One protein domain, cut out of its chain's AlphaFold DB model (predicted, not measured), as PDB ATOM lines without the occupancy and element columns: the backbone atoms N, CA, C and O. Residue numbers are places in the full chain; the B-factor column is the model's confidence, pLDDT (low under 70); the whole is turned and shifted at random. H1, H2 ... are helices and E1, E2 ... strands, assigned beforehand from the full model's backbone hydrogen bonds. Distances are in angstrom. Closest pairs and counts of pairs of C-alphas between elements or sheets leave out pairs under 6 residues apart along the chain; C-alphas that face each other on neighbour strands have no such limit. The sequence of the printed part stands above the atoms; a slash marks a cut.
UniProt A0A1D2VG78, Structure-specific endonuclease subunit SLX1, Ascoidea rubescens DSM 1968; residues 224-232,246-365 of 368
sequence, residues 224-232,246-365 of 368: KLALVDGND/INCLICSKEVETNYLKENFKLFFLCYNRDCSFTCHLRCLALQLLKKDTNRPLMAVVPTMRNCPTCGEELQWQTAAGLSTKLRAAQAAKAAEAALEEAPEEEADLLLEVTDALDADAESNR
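What this domain is: This is residues 224 to 232 and 246 to 365 of the 368 residues of the protein "Structure-specific endonuclease subunit SLX1" of Ascoidea rubescens DSM 1968 (UniProt A0A1D2VG78). A long helix, H3, runs out of a small, loop-rich head, and H4 folds back from its far end to make a V, with residues 352 to 365 sticking out. The head holds two small strand hairpins, E1 with E2 and E3 with E4, and the helix H2; E1 packs on residues 319 to 327 of H3. The 129 printed residues have four named helices and four named strands, in the order H1, E1, E2, H2, E3, E4, H3, H4; both two-stranded sheets are antiparallel and the class is mostly helix. The whole is loose, with a radius of gyration of the C-alphas of 18.4 A and spans of 59 by 42 by 25 A.

Where its parts are: One sheet has E1, residues 267 to 269, starting at C-alpha 267 (-5.282, 6.530, -36.082), and E2, residues 278 to 280. The other has E3, residues 304 to 306, and E4, residues 313 to 315. H3 is residues 316 to 340, 36.5 A long, from C-alpha 316 at (-11.776, 0.847, -26.992). H4 is residues 344 to 363, 29.9 A long, ending at C-alpha 363 (-31.952, 23.460, -35.408). H2 is residues 281 to 290, 14.3 A long, and H1 is residues 224 to 229, 8.8 A long.

How they stand to each other: E1 and E2 are an antiparallel hairpin, with N 268 and O 279 within hydrogen-bond range at 2.8 A. The closest C-alphas of E1 and H3 are those of Phe 268 and Ser 323, 5.6 A apart. Those of E1 and H2 are Phe 267 and Leu 281, 4.5 A apart. H2 and H3 are close but not clearly touching, Leu 281 and Ala 320 having the closest C-alphas at 7.1 A; they run opposite ways at a shallow tilt of 9 degrees. E3 and E4 are also an antiparallel hairpin, with N 314 and O 305 at 2.7 A; the closest C-alphas of E3 and H2 are those of Arg 305 and Leu 288, 6.8 A apart. H3 and H4, a helical hairpin, only just touch, with 3 pairs of C-alphas within 8 A, the closest Leu 339 and Ala 347 at 6.0 A; they run opposite ways at a shallow tilt of 32 degrees, only just short of steep. H1 touches no helix; its closest C-alpha to E1 is that of Lys 224, 7.9 A from Leu 269. In H1, H2 and H3 every O i to N i+4 pair is within hydrogen-bond range; in H4, 12 of 16 are.

The domain as a whole: The C-alphas farthest apart, those of Asn 294 and Glu 345, are 60.5 A apart. Residues 233 to 245 are not printed, and C-alphas 232 and 246 are 16.4 A apart across the cut. The link from H2 to E3 is long, and its residues 293 to 298 stand free. Mean pLDDT of the printed part is 75.1, and of H4 45; residues 229 to 232, 259 to 264, 291 to 299, 304, 342 and 344 to 365 are under 70.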
ATOM      1  N   LYS A 224       0.639  15.808 -28.206       87.19
ATOM      2  CA  LYS A 224       1.528  14.775 -28.760       87.19
ATOM      3  C   LYS A 224       1.672  14.860 -30.268       87.19
ATOM      4  O   LYS A 224       2.757  14.617 -30.775       87.19
ATOM      5  N   LEU A 225       0.585  15.166 -30.970       85.69
ATOM      6  CA  LEU A 225       0.620  15.334 -32.417       85.69
ATOM      7  C   LEU A 225       1.496  16.539 -32.799       85.69
ATOM      8  O   LEU A 225       2.396  16.382 -33.613       85.69
ATOM      9  N   ALA A 226       1.332  17.675 -32.113       82.75
ATOM     10  CA  ALA A 226       2.139  18.876 -32.345       82.75
ATOM     11  C   ALA A 226       3.646  18.656 -32.099       82.75
ATOM     12  O   ALA A 226       4.470  19.128 -32.878       82.75
ATOM     13  N   LEU A 227       4.006  17.884 -31.063       78.56
ATOM     14  CA  LEU A 227       5.401  17.513 -30.785       78.56
ATOM     15  C   LEU A 227       6.023  16.645 -31.886       78.56
ATOM     16  O   LEU A 227       7.239  16.676 -32.080       78.56
ATOM     17  N   VAL A 228       5.217  15.841 -32.589       71.62
ATOM     18  CA  VAL A 228       5.721  15.087 -33.741       71.62
ATOM     19  C   VAL A 228       5.849  15.994 -34.958       71.62
ATOM     20  O   VAL A 228       6.872  15.922 -35.629       71.62
ATOM     21  N   ASP A 229       4.885  16.881 -35.197       63.94
ATOM     22  CA  ASP A 229       4.864  17.761 -36.372       63.94
ATOM     23  C   ASP A 229       5.973  18.838 -36.372       63.94
ATOM     24  O   ASP A 229       6.196  19.480 -37.393       63.94
ATOM     25  N   GLY A 230       6.734  18.992 -35.279       54.75
ATOM     26  CA  GLY A 230       7.942  19.826 -35.251       54.75
ATOM     27  C   GLY A 230       7.697  21.316 -35.004       54.75
ATOM     28  O   GLY A 230       8.616  22.107 -35.194       54.75
ATOM     29  N   ASN A 231       6.507  21.699 -34.529       47.41
ATOM     30  CA  ASN A 231       6.259  23.042 -33.996       47.41
ATOM     31  C   ASN A 231       6.872  23.155 -32.592       47.41
ATOM     32  O   ASN A 231       6.170  23.106 -31.583       47.41
ATOM     33  N   ASP A 232       8.201  23.223 -32.545       42.66
ATOM     34  CA  ASP A 232       8.948  23.670 -31.374       42.66
ATOM     35  C   ASP A 232       9.059  25.198 -31.476       42.66
ATOM     36  O   ASP A 232       9.695  25.733 -32.391       42.66
ATOM     37  N   ILE A 246       4.616  10.188 -38.778       85.81
ATOM     38  CA  ILE A 246       4.160   9.277 -37.722       85.81
ATOM     39  C   ILE A 246       4.060   7.872 -38.303       85.81
ATOM     40  O   ILE A 246       3.365   7.644 -39.288       85.81
ATOM     41  N   ASN A 247       4.691   6.894 -37.656       90.69
ATOM     42  CA  ASN A 247       4.575   5.492 -38.043       90.69
ATOM     43  C   ASN A 247       3.640   4.725 -37.106       90.69
ATOM     44  O   ASN A 247       3.534   5.000 -35.912       90.69
ATOM     45  N   CYS A 248       2.949   3.731 -37.657       93.31
ATOM     46  CA  CYS A 248       2.145   2.799 -36.885       93.31
ATOM     47  C   CYS A 248       3.046   1.736 -36.256       93.31
ATOM     48  O   CYS A 248       3.595   0.900 -36.968       93.31
ATOM     49  N   LEU A 249       3.118   1.681 -34.926       93.81
ATOM     50  CA  LEU A 249       3.967   0.729 -34.195       93.81
ATOM     51  C   LEU A 249       3.502  -0.738 -34.284       93.81
ATOM     52  O   LEU A 249       4.167  -1.629 -33.768       93.81
ATOM     53  N   ILE A 250       2.363  -1.009 -34.932       93.62
ATOM     54  CA  ILE A 250       1.855  -2.374 -35.151       93.62
ATOM     55  C   ILE A 250       2.245  -2.910 -36.534       93.62
ATOM     56  O   ILE A 250       2.568  -4.087 -36.662       93.62
ATOM     57  N   CYS A 251       2.139  -2.092 -37.586       94.62
ATOM     58  CA  CYS A 251       2.365  -2.538 -38.968       94.62
ATOM     59  C   CYS A 251       3.563  -1.871 -39.649       94.62
ATOM     60  O   CYS A 251       3.812  -2.151 -40.820       94.62
ATOM     61  N   SER A 252       4.251  -0.973 -38.943       93.38
ATOM     62  CA  SER A 252       5.413  -0.198 -39.395       93.38
ATOM     63  C   SER A 252       5.167   0.703 -40.608       93.38
ATOM     64  O   SER A 252       6.112   1.242 -41.170       93.38
ATOM     65  N   LYS A 253       3.908   0.884 -41.023       92.44
ATOM     66  CA  LYS A 253       3.532   1.796 -42.112       92.44
ATOM     67  C   LYS A 253       3.225   3.182 -41.568       92.44
ATOM     68  O   LYS A 253       2.686   3.305 -40.466       92.44
ATOM     69  N   GLU A 254       3.473   4.185 -42.397       89.50
ATOM     70  CA  GLU A 254       3.123   5.577 -42.138       89.50
ATOM     71  C   GLU A 254       1.628   5.733 -41.800       89.50
ATOM     72  O   GLU A 254       0.736   5.062 -42.345       89.50
ATOM     73  N   VAL A 255       1.362   6.593 -40.827       87.81
ATOM     74  CA  VAL A 255       0.043   7.075 -40.448       87.81
ATOM     75  C   VAL A 255      -0.181   8.374 -41.201       87.81
ATOM     76  O   VAL A 255       0.565   9.327 -41.031       87.81
ATOM     77  N   GLU A 256      -1.221   8.401 -42.027       79.62
ATOM     78  CA  GLU A 256      -1.619   9.618 -42.724       79.62
ATOM     79  C   GLU A 256      -2.133  10.642 -41.708       79.62
ATOM     80  O   GLU A 256      -3.128  10.385 -41.024       79.62
ATOM     81  N   THR A 257      -1.462  11.788 -41.633       74.12
ATOM     82  CA  THR A 257      -1.865  12.951 -40.834       74.12
ATOM     83  C   THR A 257      -2.393  14.088 -41.702       74.12
ATOM     84  O   THR A 257      -2.865  15.075 -41.160       74.12
ATOM     85  N   ASN A 258      -2.399  13.973 -43.038       71.50
ATOM     86  CA  ASN A 258      -3.044  14.975 -43.882       71.50
ATOM     87  C   ASN A 258      -4.565  14.743 -43.926       71.50
ATOM     88  O   ASN A 258      -5.073  13.862 -44.628       71.50
ATOM     89  N   TYR A 259      -5.295  15.562 -43.173       64.69
ATOM     90  CA  TYR A 259      -6.746  15.471 -43.007       64.69
ATOM     91  C   TYR A 259      -7.552  15.999 -44.203       64.69
ATOM     92  O   TYR A 259      -8.758  15.756 -44.262       64.69
ATOM     93  N   LEU A 260      -6.901  16.655 -45.171       61.62
ATOM     94  CA  LEU A 260      -7.519  17.126 -46.415       61.62
ATOM     95  C   LEU A 260      -7.609  16.025 -47.484       61.62
ATOM     96  O   LEU A 260      -8.360  16.161 -48.450       61.62
ATOM     97  N   LYS A 261      -6.881  14.909 -47.328       63.19
ATOM     98  CA  LYS A 261      -6.928  13.802 -48.291       63.19
ATOM     99  C   LYS A 261      -8.259  13.054 -48.233       63.19
ATOM    100  O   LYS A 261      -8.742  12.649 -47.168       63.19
ATOM    101  N   GLU A 262      -8.814  12.766 -49.409       56.56
ATOM    102  CA  GLU A 262      -9.960  11.870 -49.537       56.56
ATOM    103  C   GLU A 262      -9.622  10.484 -48.939       56.56
ATOM    104  O   GLU A 262      -8.568   9.910 -49.205       56.56
ATOM    105  N   ASN A 263     -10.529   9.925 -48.126       62.72
ATOM    106  CA  ASN A 263     -10.374   8.642 -47.413       62.72
ATOM    107  C   ASN A 263      -9.353   8.612 -46.258       62.72
ATOM    108  O   ASN A 263      -8.669   7.603 -46.051       62.72
ATOM    109  N   PHE A 264      -9.320   9.670 -45.441       68.94
ATOM    110  CA  PHE A 264      -8.563   9.692 -44.189       68.94
ATOM    111  C   PHE A 264      -8.818   8.452 -43.307       68.94
ATOM    112  O   PHE A 264      -9.953   8.144 -42.914       68.94
ATOM    113  N   LYS A 265      -7.738   7.748 -42.951       83.00
ATOM    114  CA  LYS A 265      -7.778   6.575 -42.071       83.00
ATOM    115  C   LYS A 265      -7.543   7.005 -40.631       83.00
ATOM    116  O   LYS A 265      -6.507   7.565 -40.308       83.00
ATOM    117  N   LEU A 266      -8.479   6.655 -39.750       90.50
ATOM    118  CA  LEU A 266      -8.345   6.925 -38.319       90.50
ATOM    119  C   LEU A 266      -7.090   6.262 -37.736       90.50
ATOM    120  O   LEU A 266      -6.803   5.086 -37.993       90.50
ATOM    121  N   PHE A 267      -6.399   7.006 -36.882       91.81
ATOM    122  CA  PHE A 267      -5.282   6.530 -36.082       91.81
ATOM    123  C   PHE A 267      -5.495   6.856 -34.612       91.81
ATOM    124  O   PHE A 267      -6.346   7.665 -34.248       91.81
ATOM    125  N   PHE A 268      -4.743   6.168 -33.771       92.94
ATOM    126  CA  PHE A 268      -4.805   6.251 -32.330       92.94
ATOM    127  C   PHE A 268      -3.449   6.689 -31.783       92.94
ATOM    128  O   PHE A 268      -2.411   6.155 -32.186       92.94
ATOM    129  N   LEU A 269      -3.500   7.627 -30.842       92.88
ATOM    130  CA  LEU A 269      -2.402   8.023 -29.969       92.88
ATOM    131  C   LEU A 269      -2.779   7.583 -28.556       92.88
ATOM    132  O   LEU A 269      -3.895   7.854 -28.110       92.88
ATOM    133  N   CYS A 270      -1.868   6.922 -27.844       92.50
ATOM    134  CA  CYS A 270      -2.112   6.589 -26.447       92.50
ATOM    135  C   CYS A 270      -2.366   7.864 -25.633       92.50
ATOM    136  O   CYS A 270      -1.619   8.837 -25.732       92.50
ATOM    137  N   TYR A 271      -3.416   7.852 -24.817       89.69
ATOM    138  CA  TYR A 271      -3.805   8.988 -23.985       89.69
ATOM    139  C   TYR A 271      -3.131   9.001 -22.603       89.69
ATOM    140  O   TYR A 271      -3.326   9.948 -21.850       89.69
ATOM    141  N   ASN A 272      -2.298   8.006 -22.274       90.44
ATOM    142  CA  ASN A 272      -1.380   8.105 -21.136       90.44
ATOM    143  C   ASN A 272      -0.288   9.134 -21.462       90.44
ATOM    144  O   ASN A 272       0.381   8.965 -22.480       90.44
ATOM    145  N   ARG A 273      -0.101  10.169 -20.634       85.94
ATOM    146  CA  ARG A 273       0.733  11.354 -20.925       85.94
ATOM    147  C   ARG A 273       2.135  10.997 -21.424       85.94
ATOM    148  O   ARG A 273       2.502  11.452 -22.503       85.94
ATOM    149  N   ASP A 274       2.811  10.066 -20.762       87.25
ATOM    150  CA  ASP A 274       4.219   9.737 -21.039       87.25
ATOM    151  C   ASP A 274       4.412   8.626 -22.088       87.25
ATOM    152  O   ASP A 274       5.521   8.161 -22.343       87.25
ATOM    153  N   CYS A 275       3.328   8.164 -22.721       91.06
ATOM    154  CA  CYS A 275       3.380   7.091 -23.710       91.06
ATOM    155  C   CYS A 275       3.392   7.622 -25.148       91.06
ATOM    156  O   CYS A 275       2.463   8.311 -25.574       91.06
ATOM    157  N   SER A 276       4.377   7.214 -25.943       89.81
ATOM    158  CA  SER A 276       4.498   7.566 -27.366       89.81
ATOM    159  C   SER A 276       3.807   6.577 -28.314       89.81
ATOM    160  O   SER A 276       4.030   6.617 -29.521       89.81
ATOM    161  N   PHE A 277       2.971   5.662 -27.807       92.56
ATOM    162  CA  PHE A 277       2.373   4.633 -28.656       92.56
ATOM    163  C   PHE A 277       1.399   5.212 -29.689       92.56
ATOM    164  O   PHE A 277       0.375   5.806 -29.335       92.56
ATOM    165  N   THR A 278       1.688   4.951 -30.964       93.25
ATOM    166  CA  THR A 278       0.919   5.396 -32.130       93.25
ATOM    167  C   THR A 278       0.589   4.218 -33.048       93.25
ATOM    168  O   THR A 278       1.420   3.344 -33.307       93.25
ATOM    169  N   CYS A 279      -0.634   4.154 -33.580       93.75
ATOM    170  CA  CYS A 279      -0.998   3.131 -34.567       93.75
ATOM    171  C   CYS A 279      -2.238   3.496 -35.388       93.75
ATOM    172  O   CYS A 279      -3.049   4.318 -34.976       93.75
ATOM    173  N   HIS A 280      -2.455   2.840 -36.534       94.00
ATOM    174  CA  HIS A 280      -3.763   2.902 -37.196       94.00
ATOM    175  C   HIS A 280      -4.832   2.320 -36.268       94.00
ATOM    176  O   HIS A 280      -4.650   1.232 -35.715       94.00
ATOM    177  N   LEU A 281      -5.999   2.963 -36.186       93.25
ATOM    178  CA  LEU A 281      -7.093   2.498 -35.330       93.25
ATOM    179  C   LEU A 281      -7.549   1.082 -35.725       93.25
ATOM    180  O   LEU A 281      -7.878   0.256 -34.876       93.25
ATOM    181  N   ARG A 282      -7.491   0.758 -37.025       93.06
ATOM    182  CA  ARG A 282      -7.741  -0.598 -37.539       93.06
ATOM    183  C   ARG A 282      -6.717  -1.617 -37.033       93.06
ATOM    184  O   ARG A 282      -7.097  -2.739 -36.707       93.06
ATOM    185  N   CYS A 283      -5.434  -1.258 -37.003       93.44
ATOM    186  CA  CYS A 283      -4.383  -2.145 -36.505       93.44
ATOM    187  C   CYS A 283      -4.595  -2.435 -35.019       93.44
ATOM    188  O   CYS A 283      -4.555  -3.606 -34.635       93.44
ATOM    189  N   LEU A 284      -4.922  -1.403 -34.230       92.00
ATOM    190  CA  LEU A 284      -5.297  -1.562 -32.829       92.00
ATOM    191  C   LEU A 284      -6.478  -2.523 -32.689       92.00
ATOM    192  O   LEU A 284      -6.352  -3.539 -32.014       92.00
ATOM    193  N   ALA A 285      -7.586  -2.275 -33.398       91.25
ATOM    194  CA  ALA A 285      -8.782  -3.117 -33.339       91.25
ATOM    195  C   ALA A 285      -8.468  -4.601 -33.577       91.25
ATOM    196  O   ALA A 285      -8.875  -5.466 -32.807       91.25
ATOM    197  N   LEU A 286      -7.712  -4.898 -34.640       89.25
ATOM    198  CA  LEU A 286      -7.353  -6.268 -35.001       89.25
ATOM    199  C   LEU A 286      -6.440  -6.918 -33.959       89.25
ATOM    200  O   LEU A 286      -6.602  -8.104 -33.674       89.25
ATOM    201  N   GLN A 287      -5.495  -6.167 -33.394       87.00
ATOM    202  CA  GLN A 287      -4.617  -6.673 -32.341       87.00
ATOM    203  C   GLN A 287      -5.401  -6.961 -31.054       87.00
ATOM    204  O   GLN A 287      -5.225  -8.032 -30.470       87.00
ATOM    205  N   LEU A 288      -6.294  -6.049 -30.654       82.44
ATOM    206  CA  LEU A 288      -7.153  -6.210 -29.481       82.44
ATOM    207  C   LEU A 288      -8.088  -7.409 -29.637       82.44
ATOM    208  O   LEU A 288      -8.173  -8.239 -28.736       82.44
ATOM    209  N   LEU A 289      -8.714  -7.555 -30.808       84.00
ATOM    210  CA  LEU A 289      -9.559  -8.705 -31.104       84.00
ATOM    211  C   LEU A 289      -8.752 -10.003 -31.029       84.00
ATOM    212  O   LEU A 289      -9.203 -10.937 -30.375       84.00
ATOM    213  N   LYS A 290      -7.593 -10.108 -31.697       79.50
ATOM    214  CA  LYS A 290      -6.790 -11.352 -31.746       79.50
ATOM    215  C   LYS A 290      -6.407 -11.887 -30.364       79.50
ATOM    216  O   LYS A 290      -6.319 -13.098 -30.206       79.50
ATOM    217  N   LYS A 291      -6.160 -11.001 -29.399       68.06
ATOM    218  CA  LYS A 291      -5.725 -11.370 -28.046       68.06
ATOM    219  C   LYS A 291      -6.875 -11.761 -27.107       68.06
ATOM    220  O   LYS A 291      -6.610 -12.160 -25.973       68.06
ATOM    221  N   ASP A 292      -8.129 -11.619 -27.526       67.19
ATOM    222  CA  ASP A 292      -9.300 -12.009 -26.738       67.19
ATOM    223  C   ASP A 292      -9.658 -13.483 -27.000       67.19
ATOM    224  O   ASP A 292     -10.323 -13.818 -27.982       67.19
ATOM    225  N   THR A 293      -9.156 -14.374 -26.140       58.88
ATOM    226  CA  THR A 293      -9.344 -15.832 -26.236       58.88
ATOM    227  C   THR A 293     -10.747 -16.287 -25.833       58.88
ATOM    228  O   THR A 293     -11.161 -17.366 -26.243       58.88
ATOM    229  N   ASN A 294     -11.496 -15.459 -25.094       61.25
ATOM    230  CA  ASN A 294     -12.860 -15.753 -24.635       61.25
ATOM    231  C   ASN A 294     -13.941 -15.100 -25.518       61.25
ATOM    232  O   ASN A 294     -15.132 -15.140 -25.193       61.25
ATOM    233  N   ARG A 295     -13.555 -14.499 -26.651       62.12
ATOM    234  CA  ARG A 295     -14.501 -13.816 -27.539       62.12
ATOM    235  C   ARG A 295     -15.435 -14.803 -28.254       62.12
ATOM    236  O   ARG A 295     -14.990 -15.850 -28.731       62.12
ATOM    237  N   PRO A 296     -16.711 -14.443 -28.475       59.75
ATOM    238  CA  PRO A 296     -17.535 -15.153 -29.443       59.75
ATOM    239  C   PRO A 296     -16.912 -15.026 -30.843       59.75
ATOM    240  O   PRO A 296     -16.412 -13.958 -31.199       59.75
ATOM    241  N   LEU A 297     -17.001 -16.084 -31.658       55.62
ATOM    242  CA  LEU A 297     -16.379 -16.193 -32.994       55.62
ATOM    243  C   LEU A 297     -16.650 -14.995 -33.942       55.62
ATOM    244  O   LEU A 297     -15.925 -14.807 -34.912       55.62
ATOM    245  N   MET A 298     -17.678 -14.183 -33.660       60.44
ATOM    246  CA  MET A 298     -18.144 -13.041 -34.462       60.44
ATOM    247  C   MET A 298     -17.984 -11.668 -33.774       60.44
ATOM    248  O   MET A 298     -18.704 -10.721 -34.100       60.44
ATOM    249  N   ALA A 299     -17.110 -11.531 -32.774       66.19
ATOM    250  CA  ALA A 299     -16.854 -10.231 -32.151       66.19
ATOM    251  C   ALA A 299     -16.175  -9.262 -33.143       66.19
ATOM    252  O   ALA A 299     -15.090  -9.536 -33.647       66.19
ATOM    253  N   VAL A 300     -16.823  -8.122 -33.416       78.81
ATOM    254  CA  VAL A 300     -16.315  -7.068 -34.326       78.81
ATOM    255  C   VAL A 300     -15.816  -5.833 -33.565       78.81
ATOM    256  O   VAL A 300     -15.013  -5.067 -34.085       78.81
ATOM    257  N   VAL A 301     -16.285  -5.632 -32.332       81.00
ATOM    258  CA  VAL A 301     -15.959  -4.467 -31.499       81.00
ATOM    259  C   VAL A 301     -15.085  -4.944 -30.334       81.00
ATOM    260  O   VAL A 301     -15.567  -5.781 -29.569       81.00
ATOM    261  N   PRO A 302     -13.831  -4.470 -30.211       82.31
ATOM    262  CA  PRO A 302     -13.012  -4.699 -29.023       82.31
ATOM    263  C   PRO A 302     -13.611  -4.016 -27.785       82.31
ATOM    264  O   PRO A 302     -14.327  -3.026 -27.919       82.31
ATOM    265  N   THR A 303     -13.295  -4.511 -26.589       70.69
ATOM    266  CA  THR A 303     -13.725  -3.910 -25.313       70.69
ATOM    267  C   THR A 303     -12.580  -3.141 -24.650       70.69
ATOM    268  O   THR A 303     -12.491  -1.925 -24.801       70.69
ATOM    269  N   MET A 304     -11.664  -3.850 -23.991       67.12
ATOM    270  CA  MET A 304     -10.641  -3.275 -23.118       67.12
ATOM    271  C   MET A 304      -9.395  -4.157 -23.098       67.12
ATOM    272  O   MET A 304      -9.526  -5.379 -23.027       67.12
ATOM    273  N   ARG A 305      -8.200  -3.557 -23.170       77.69
ATOM    274  CA  ARG A 305      -6.889  -4.218 -22.965       77.69
ATOM    275  C   ARG A 305      -5.822  -3.188 -22.614       77.69
ATOM    276  O   ARG A 305      -6.065  -2.001 -22.707       77.69
ATOM    277  N   ASN A 306      -4.608  -3.637 -22.336       86.56
ATOM    278  CA  ASN A 306      -3.454  -2.780 -22.090       86.56
ATOM    279  C   ASN A 306      -2.818  -2.225 -23.376       86.56
ATOM    280  O   ASN A 306      -2.759  -2.901 -24.412       86.56
ATOM    281  N   CYS A 307      -2.279  -1.011 -23.285       89.69
ATOM    282  CA  CYS A 307      -1.404  -0.424 -24.288       89.69
ATOM    283  C   CYS A 307      -0.169  -1.317 -24.502       89.69
ATOM    284  O   CYS A 307       0.474  -1.691 -23.522       89.69
ATOM    285  N   PRO A 308       0.224  -1.627 -25.754       88.62
ATOM    286  CA  PRO A 308       1.409  -2.446 -26.015       88.62
ATOM    287  C   PRO A 308       2.738  -1.848 -25.533       88.62
ATOM    288  O   PRO A 308       3.704  -2.593 -25.420       88.62
ATOM    289  N   THR A 309       2.795  -0.535 -25.286       91.38
ATOM    290  CA  THR A 309       4.024   0.167 -24.880       91.38
ATOM    291  C   THR A 309       4.054   0.460 -23.387       91.38
ATOM    292  O   THR A 309       4.957  -0.007 -22.707       91.38
ATOM    293  N   CYS A 310       3.087   1.218 -22.861       93.19
ATOM    294  CA  CYS A 310       3.107   1.627 -21.451       93.19
ATOM    295  C   CYS A 310       2.374   0.664 -20.509       93.19
ATOM    296  O   CYS A 310       2.422   0.860 -19.304       93.19
ATOM    297  N   GLY A 311       1.655  -0.337 -21.029       89.75
ATOM    298  CA  GLY A 311       0.870  -1.260 -20.204       89.75
ATOM    299  C   GLY A 311      -0.412  -0.668 -19.603       89.75
ATOM    300  O   GLY A 311      -1.222  -1.429 -19.081       89.75
ATOM    301  N   GLU A 312      -0.646   0.641 -19.730       87.62
ATOM    302  CA  GLU A 312      -1.852   1.305 -19.218       87.62
ATOM    303  C   GLU A 312      -3.124   0.718 -19.834       87.62
ATOM    304  O   GLU A 312      -3.134   0.332 -21.010       87.62
ATOM    305  N   GLU A 313      -4.204   0.655 -19.062       84.38
ATOM    306  CA  GLU A 313      -5.485   0.164 -19.552       84.38
ATOM    307  C   GLU A 313      -6.061   1.084 -20.642       84.38
ATOM    308  O   GLU A 313      -6.110   2.305 -20.520       84.38
ATOM    309  N   LEU A 314      -6.501   0.476 -21.744       83.25
ATOM    310  CA  LEU A 314      -7.110   1.137 -22.886       83.25
ATOM    311  C   LEU A 314      -8.550   0.667 -23.084       83.25
ATOM    312  O   LEU A 314      -8.808  -0.462 -23.507       83.25
ATOM    313  N   GLN A 315      -9.474   1.601 -22.897       84.94
ATOM    314  CA  GLN A 315     -10.877   1.475 -23.285       84.94
ATOM    315  C   GLN A 315     -11.051   1.719 -24.794       84.94
ATOM    316  O   GLN A 315     -10.691   2.788 -25.304       84.94
ATOM    317  N   TRP A 316     -11.620   0.753 -25.531       88.19
ATOM    318  CA  TRP A 316     -11.776   0.847 -26.992       88.19
ATOM    319  C   TRP A 316     -12.649   2.028 -27.418       88.19
ATOM    320  O   TRP A 316     -12.319   2.720 -28.382       88.19
ATOM    321  N   GLN A 317     -13.754   2.277 -26.711       87.31
ATOM    322  CA  GLN A 317     -14.638   3.395 -27.041       87.31
ATOM    323  C   GLN A 317     -13.943   4.742 -26.863       87.31
ATOM    324  O   GLN A 317     -14.057   5.582 -27.751       87.31
ATOM    325  N   THR A 318     -13.160   4.913 -25.795       89.19
ATOM    326  CA  THR A 318     -12.328   6.106 -25.585       89.19
ATOM    327  C   THR A 318     -11.305   6.262 -26.707       89.19
ATOM    328  O   THR A 318     -11.207   7.335 -27.295       89.19
ATOM    329  N   ALA A 319     -10.596   5.189 -27.076       91.50
ATOM    330  CA  ALA A 319      -9.626   5.214 -28.172       91.50
ATOM    331  C   ALA A 319     -10.268   5.615 -29.512       91.50
ATOM    332  O   ALA A 319      -9.796   6.534 -30.179       91.50
ATOM    333  N   ALA A 320     -11.374   4.967 -29.889       92.25
ATOM    334  CA  ALA A 320     -12.104   5.279 -31.114       92.25
ATOM    335  C   ALA A 320     -12.703   6.696 -31.086       92.25
ATOM    336  O   ALA A 320     -12.667   7.395 -32.099       92.25
ATOM    337  N   GLY A 321     -13.226   7.127 -29.936       92.94
ATOM    338  CA  GLY A 321     -13.756   8.471 -29.728       92.94
ATOM    339  C   GLY A 321     -12.686   9.536 -29.945       92.94
ATOM    340  O   GLY A 321     -12.865  10.408 -30.794       92.94
ATOM    341  N   LEU A 322     -11.538   9.405 -29.278       93.00
ATOM    342  CA  LEU A 322     -10.397  10.308 -29.442       93.00
ATOM    343  C   LEU A 322      -9.904  10.355 -30.889       93.00
ATOM    344  O   LEU A 322      -9.669  11.442 -31.404       93.00
ATOM    345  N   SER A 323      -9.834   9.217 -31.588       93.00
ATOM    346  CA  SER A 323      -9.497   9.197 -33.018       93.00
ATOM    347  C   SER A 323     -10.470  10.020 -33.870       93.00
ATOM    348  O   SER A 323     -10.039  10.722 -34.786       93.00
ATOM    349  N   THR A 324     -11.780   9.940 -33.603       92.19
ATOM    350  CA  THR A 324     -12.775  10.731 -34.352       92.19
ATOM    351  C   THR A 324     -12.674  12.224 -34.058       92.19
ATOM    352  O   THR A 324     -12.753  13.015 -34.995       92.19
ATOM    353  N   LYS A 325     -12.431  12.592 -32.795       91.38
ATOM    354  CA  LYS A 325     -12.289  13.982 -32.343       91.38
ATOM    355  C   LYS A 325     -11.007  14.625 -32.841       91.38
ATOM    356  O   LYS A 325     -11.027  15.748 -33.322       91.38
ATOM    357  N   LEU A 326      -9.899  13.888 -32.805       89.44
ATOM    358  CA  LEU A 326      -8.625  14.358 -33.336       89.44
ATOM    359  C   LEU A 326      -8.738  14.657 -34.834       89.44
ATOM    360  O   LEU A 326      -8.263  15.689 -35.287       89.44
ATOM    361  N   ARG A 327      -9.437  13.799 -35.591       88.12
ATOM    362  CA  ARG A 327      -9.746  14.064 -37.001       88.12
ATOM    363  C   ARG A 327     -10.594  15.319 -37.190       88.12
ATOM    364  O   ARG A 327     -10.295  16.090 -38.091       88.12
ATOM    365  N   ALA A 328     -11.643  15.502 -36.389       86.00
ATOM    366  CA  ALA A 328     -12.502  16.682 -36.481       86.00
ATOM    367  C   ALA A 328     -11.716  17.970 -36.182       86.00
ATOM    368  O   ALA A 328     -11.733  18.890 -36.991       86.00
ATOM    369  N   ALA A 329     -10.940  17.985 -35.095       84.94
ATOM    370  CA  ALA A 329     -10.115  19.126 -34.707       84.94
ATOM    371  C   ALA A 329      -9.080  19.499 -35.776       84.94
ATOM    372  O   ALA A 329      -8.829  20.672 -36.020       84.94
ATOM    373  N   GLN A 330      -8.475  18.509 -36.425       80.69
ATOM    374  CA  GLN A 330      -7.480  18.767 -37.458       80.69
ATOM    375  C   GLN A 330      -8.104  19.169 -38.798       80.69
ATOM    376  O   GLN A 330      -7.548  20.000 -39.506       80.69
ATOM    377  N   ALA A 331      -9.284  18.639 -39.128       80.12
ATOM    378  CA  ALA A 331     -10.059  19.119 -40.266       80.12
ATOM    379  C   ALA A 331     -10.507  20.579 -40.077       80.12
ATOM    380  O   ALA A 331     -10.489  21.332 -41.044       80.12
ATOM    381  N   ALA A 332     -10.863  20.977 -38.848       81.75
ATOM    382  CA  ALA A 332     -11.174  22.367 -38.512       81.75
ATOM    383  C   ALA A 332      -9.953  23.277 -38.713       81.75
ATOM    384  O   ALA A 332     -10.035  24.216 -39.494       81.75
ATOM    385  N   LYS A 333      -8.791  22.920 -38.144       80.06
ATOM    386  CA  LYS A 333      -7.531  23.664 -38.348       80.06
ATOM    387  C   LYS A 333      -7.147  23.813 -39.820       80.06
ATOM    388  O   LYS A 333      -6.724  24.876 -40.248       80.06
ATOM    389  N   ALA A 334      -7.284  22.744 -40.604       77.06
ATOM    390  CA  ALA A 334      -6.964  22.786 -42.027       77.06
ATOM    391  C   ALA A 334      -7.951  23.658 -42.825       77.06
ATOM    392  O   ALA A 334      -7.564  24.255 -43.824       77.06
ATOM    393  N   ALA A 335      -9.216  23.728 -42.398       77.12
ATOM    394  CA  ALA A 335     -10.200  24.628 -42.990       77.12
ATOM    395  C   ALA A 335      -9.926  26.096 -42.626       77.12
ATOM    396  O   ALA A 335     -10.050  26.944 -43.500       77.12
ATOM    397  N   GLU A 336      -9.527  26.376 -41.382       80.38
ATOM    398  CA  GLU A 336      -9.099  27.708 -40.925       80.38
ATOM    399  C   GLU A 336      -7.873  28.200 -41.710       80.38
ATOM    400  O   GLU A 336      -7.920  29.275 -42.294       80.38
ATOM    401  N   ALA A 337      -6.826  27.379 -41.841       78.44
ATOM    402  CA  ALA A 337      -5.641  27.738 -42.627       78.44
ATOM    403  C   ALA A 337      -5.971  28.014 -44.108       78.44
ATOM    404  O   ALA A 337      -5.463  28.958 -44.702       78.44
ATOM    405  N   ALA A 338      -6.870  27.222 -44.705       76.44
ATOM    406  CA  ALA A 338      -7.307  27.440 -46.085       76.44
ATOM    407  C   ALA A 338      -8.132  28.729 -46.266       76.44
ATOM    408  O   ALA A 338      -8.166  29.266 -47.369       76.44
ATOM    409  N   LEU A 339      -8.811  29.206 -45.215       77.19
ATOM    410  CA  LEU A 339      -9.516  30.493 -45.218       77.19
ATOM    411  C   LEU A 339      -8.536  31.666 -45.137       77.19
ATOM    412  O   LEU A 339      -8.733  32.657 -45.830       77.19
ATOM    413  N   GLU A 340      -7.483  31.550 -44.327       77.50
ATOM    414  CA  GLU A 340      -6.445  32.584 -44.200       77.50
ATOM    415  C   GLU A 340      -5.633  32.768 -45.493       77.50
ATOM    416  O   GLU A 340      -5.186  33.873 -45.793       77.50
ATOM    417  N   GLU A 341      -5.464  31.701 -46.280       73.19
ATOM    418  CA  GLU A 341      -4.786  31.736 -47.583       73.19
ATOM    419  C   GLU A 341      -5.714  32.126 -48.754       73.19
ATOM    420  O   GLU A 341      -5.240  32.298 -49.883       73.19
ATOM    421  N   ALA A 342      -7.028  32.261 -48.522       68.25
ATOM    422  CA  ALA A 342      -7.993  32.591 -49.569       68.25
ATOM    423  C   ALA A 342      -7.934  34.090 -49.944       68.25
ATOM    424  O   ALA A 342      -7.832  34.944 -49.061       68.25
ATOM    425  N   PRO A 343      -8.043  34.451 -51.239       70.56
ATOM    426  CA  PRO A 343      -8.218  35.844 -51.652       70.56
ATOM    427  C   PRO A 343      -9.449  36.473 -50.973       70.56
ATOM    428  O   PRO A 343     -10.468  35.797 -50.835       70.56
ATOM    429  N   GLU A 344      -9.385  37.761 -50.600       59.91
ATOM    430  CA  GLU A 344     -10.440  38.464 -49.831       59.91
ATOM    431  C   GLU A 344     -11.865  38.275 -50.402       59.91
ATOM    432  O   GLU A 344     -12.817  38.156 -49.638       59.91
ATOM    433  N   GLU A 345     -12.023  38.156 -51.728       58.72
ATOM    434  CA  GLU A 345     -13.326  37.949 -52.386       58.72
ATOM    435  C   GLU A 345     -13.934  36.534 -52.196       58.72
ATOM    436  O   GLU A 345     -15.146  36.369 -52.340       58.72
ATOM    437  N   GLU A 346     -13.139  35.506 -51.867       56.97
ATOM    438  CA  GLU A 346     -13.616  34.133 -51.596       56.97
ATOM    439  C   GLU A 346     -13.833  33.849 -50.097       56.97
ATOM    440  O   GLU A 346     -14.618  32.960 -49.748       56.97
ATOM    441  N   ALA A 347     -13.187  34.611 -49.207       54.69
ATOM    442  CA  ALA A 347     -13.313  34.458 -47.756       54.69
ATOM    443  C   ALA A 347     -14.734  34.789 -47.252       54.69
ATOM    444  O   ALA A 347     -15.297  34.029 -46.459       54.69
ATOM    445  N   ASP A 348     -15.354  35.851 -47.786       53.94
ATOM    446  CA  ASP A 348     -16.725  36.264 -47.439       53.94
ATOM    447  C   ASP A 348     -17.771  35.199 -47.822       53.94
ATOM    448  O   ASP A 348     -18.697  34.912 -47.060       53.94
ATOM    449  N   LEU A 349     -17.586  34.526 -48.964       54.97
ATOM    450  CA  LEU A 349     -18.466  33.444 -49.426       54.97
ATOM    451  C   LEU A 349     -18.331  32.157 -48.597       54.97
ATOM    452  O   LEU A 349     -19.272  31.365 -48.528       54.97
ATOM    453  N   LEU A 350     -17.169  31.910 -47.986       53.03
ATOM    454  CA  LEU A 350     -16.946  30.727 -47.154       53.03
ATOM    455  C   LEU A 350     -17.436  30.924 -45.709       53.03
ATOM    456  O   LEU A 350     -17.925  29.953 -45.124       53.03
ATOM    457  N   LEU A 351     -17.376  32.151 -45.177       53.88
ATOM    458  CA  LEU A 351     -17.902  32.517 -43.854       53.88
ATOM    459  C   LEU A 351     -19.434  32.388 -43.774       53.88
ATOM    460  O   LEU A 351     -19.957  31.798 -42.827       53.88
ATOM    461  N   GLU A 352     -20.168  32.813 -44.812       49.69
ATOM    462  CA  GLU A 352     -21.632  32.635 -44.871       49.69
ATOM    463  C   GLU A 352     -22.054  31.150 -44.879       49.69
ATOM    464  O   GLU A 352     -23.127  30.778 -44.391       49.69
ATOM    465  N   VAL A 353     -21.203  30.268 -45.413       47.72
ATOM    466  CA  VAL A 353     -21.466  28.823 -45.497       47.72
ATOM    467  C   VAL A 353     -21.147  28.109 -44.181       47.72
ATOM    468  O   VAL A 353     -21.815  27.123 -43.860       47.72
ATOM    469  N   THR A 354     -20.162  28.571 -43.404       43.12
ATOM    470  CA  THR A 354     -19.859  28.007 -42.078       43.12
ATOM    471  C   THR A 354     -20.928  28.362 -41.045       43.12
ATOM    472  O   THR A 354     -21.386  27.468 -40.331       43.12
ATOM    473  N   ASP A 355     -21.434  29.597 -41.055       38.69
ATOM    474  CA  ASP A 355     -22.479  30.049 -40.123       38.69
ATOM    475  C   ASP A 355     -23.822  29.326 -40.343       38.69
ATOM    476  O   ASP A 355     -24.553  29.010 -39.396       38.69
ATOM    477  N   ALA A 356     -24.135  28.968 -41.593       36.66
ATOM    478  CA  ALA A 356     -25.320  28.178 -41.928       36.66
ATOM    479  C   ALA A 356     -25.255  26.724 -41.409       36.66
ATOM    480  O   ALA A 356     -26.294  26.101 -41.174       36.66
ATOM    481  N   LEU A 357     -24.053  26.168 -41.209       37.62
ATOM    482  CA  LEU A 357     -23.859  24.793 -40.729       37.62
ATOM    483  C   LEU A 357     -23.968  24.683 -39.203       37.62
ATOM    484  O   LEU A 357     -24.527  23.700 -38.703       37.62
ATOM    485  N   ASP A 358     -23.507  25.698 -38.472       33.56
ATOM    486  CA  ASP A 358     -23.663  25.762 -37.016       33.56
ATOM    487  C   ASP A 358     -25.131  25.974 -36.615       33.56
ATOM    488  O   ASP A 358     -25.624  25.341 -35.672       33.56
ATOM    489  N   ALA A 359     -25.888  26.741 -37.407       34.69
ATOM    490  CA  ALA A 359     -27.332  26.889 -37.237       34.69
ATOM    491  C   ALA A 359     -28.097  25.556 -37.403       34.69
ATOM    492  O   ALA A 359     -29.062  25.299 -36.676       34.69
ATOM    493  N   ASP A 360     -27.647  24.659 -38.288       33.19
ATOM    494  CA  ASP A 360     -28.271  23.344 -38.515       33.19
ATOM    495  C   ASP A 360     -27.922  22.291 -37.444       33.19
ATOM    496  O   ASP A 360     -28.714  21.378 -37.155       33.19
ATOM    497  N   ALA A 361     -26.768  22.433 -36.783       35.09
ATOM    498  CA  ALA A 361     -26.428  21.657 -35.590       35.09
ATOM    499  C   ALA A 361     -27.303  22.053 -34.381       35.09
ATOM    500  O   ALA A 361     -27.617  21.214 -33.523       35.09
ATOM    501  N   GLU A 362     -27.762  23.307 -34.331       36.91
ATOM    502  CA  GLU A 362     -28.693  23.802 -33.316       36.91
ATOM    503  C   GLU A 362     -30.176  23.570 -33.657       36.91
ATOM    504  O   GLU A 362     -30.965  23.313 -32.739       36.91
ATOM    505  N   SER A 363     -30.559  23.579 -34.941       36.44
ATOM    506  CA  SER A 363     -31.952  23.460 -35.408       36.44
ATOM    507  C   SER A 363     -32.517  22.032 -35.347       36.44
ATOM    508  O   SER A 363     -33.722  21.844 -35.179       36.44
ATOM    509  N   ASN A 364     -31.668  20.995 -35.332       34.53
ATOM    510  CA  ASN A 364     -32.098  19.599 -35.139       34.53
ATOM    511  C   ASN A 364     -32.507  19.248 -33.685       34.53
ATOM    512  O   ASN A 364     -32.688  18.074 -33.320       34.53
ATOM    513  N   ARG A 365     -32.678  20.277 -32.843       43.12
ATOM    514  CA  ARG A 365     -33.322  20.227 -31.528       43.12
ATOM    515  C   ARG A 365     -34.844  20.270 -31.692       43.12
ATOM    516  O   ARG A 365     -35.468  21.311 -31.557       43.12
TER     517      ARG A 365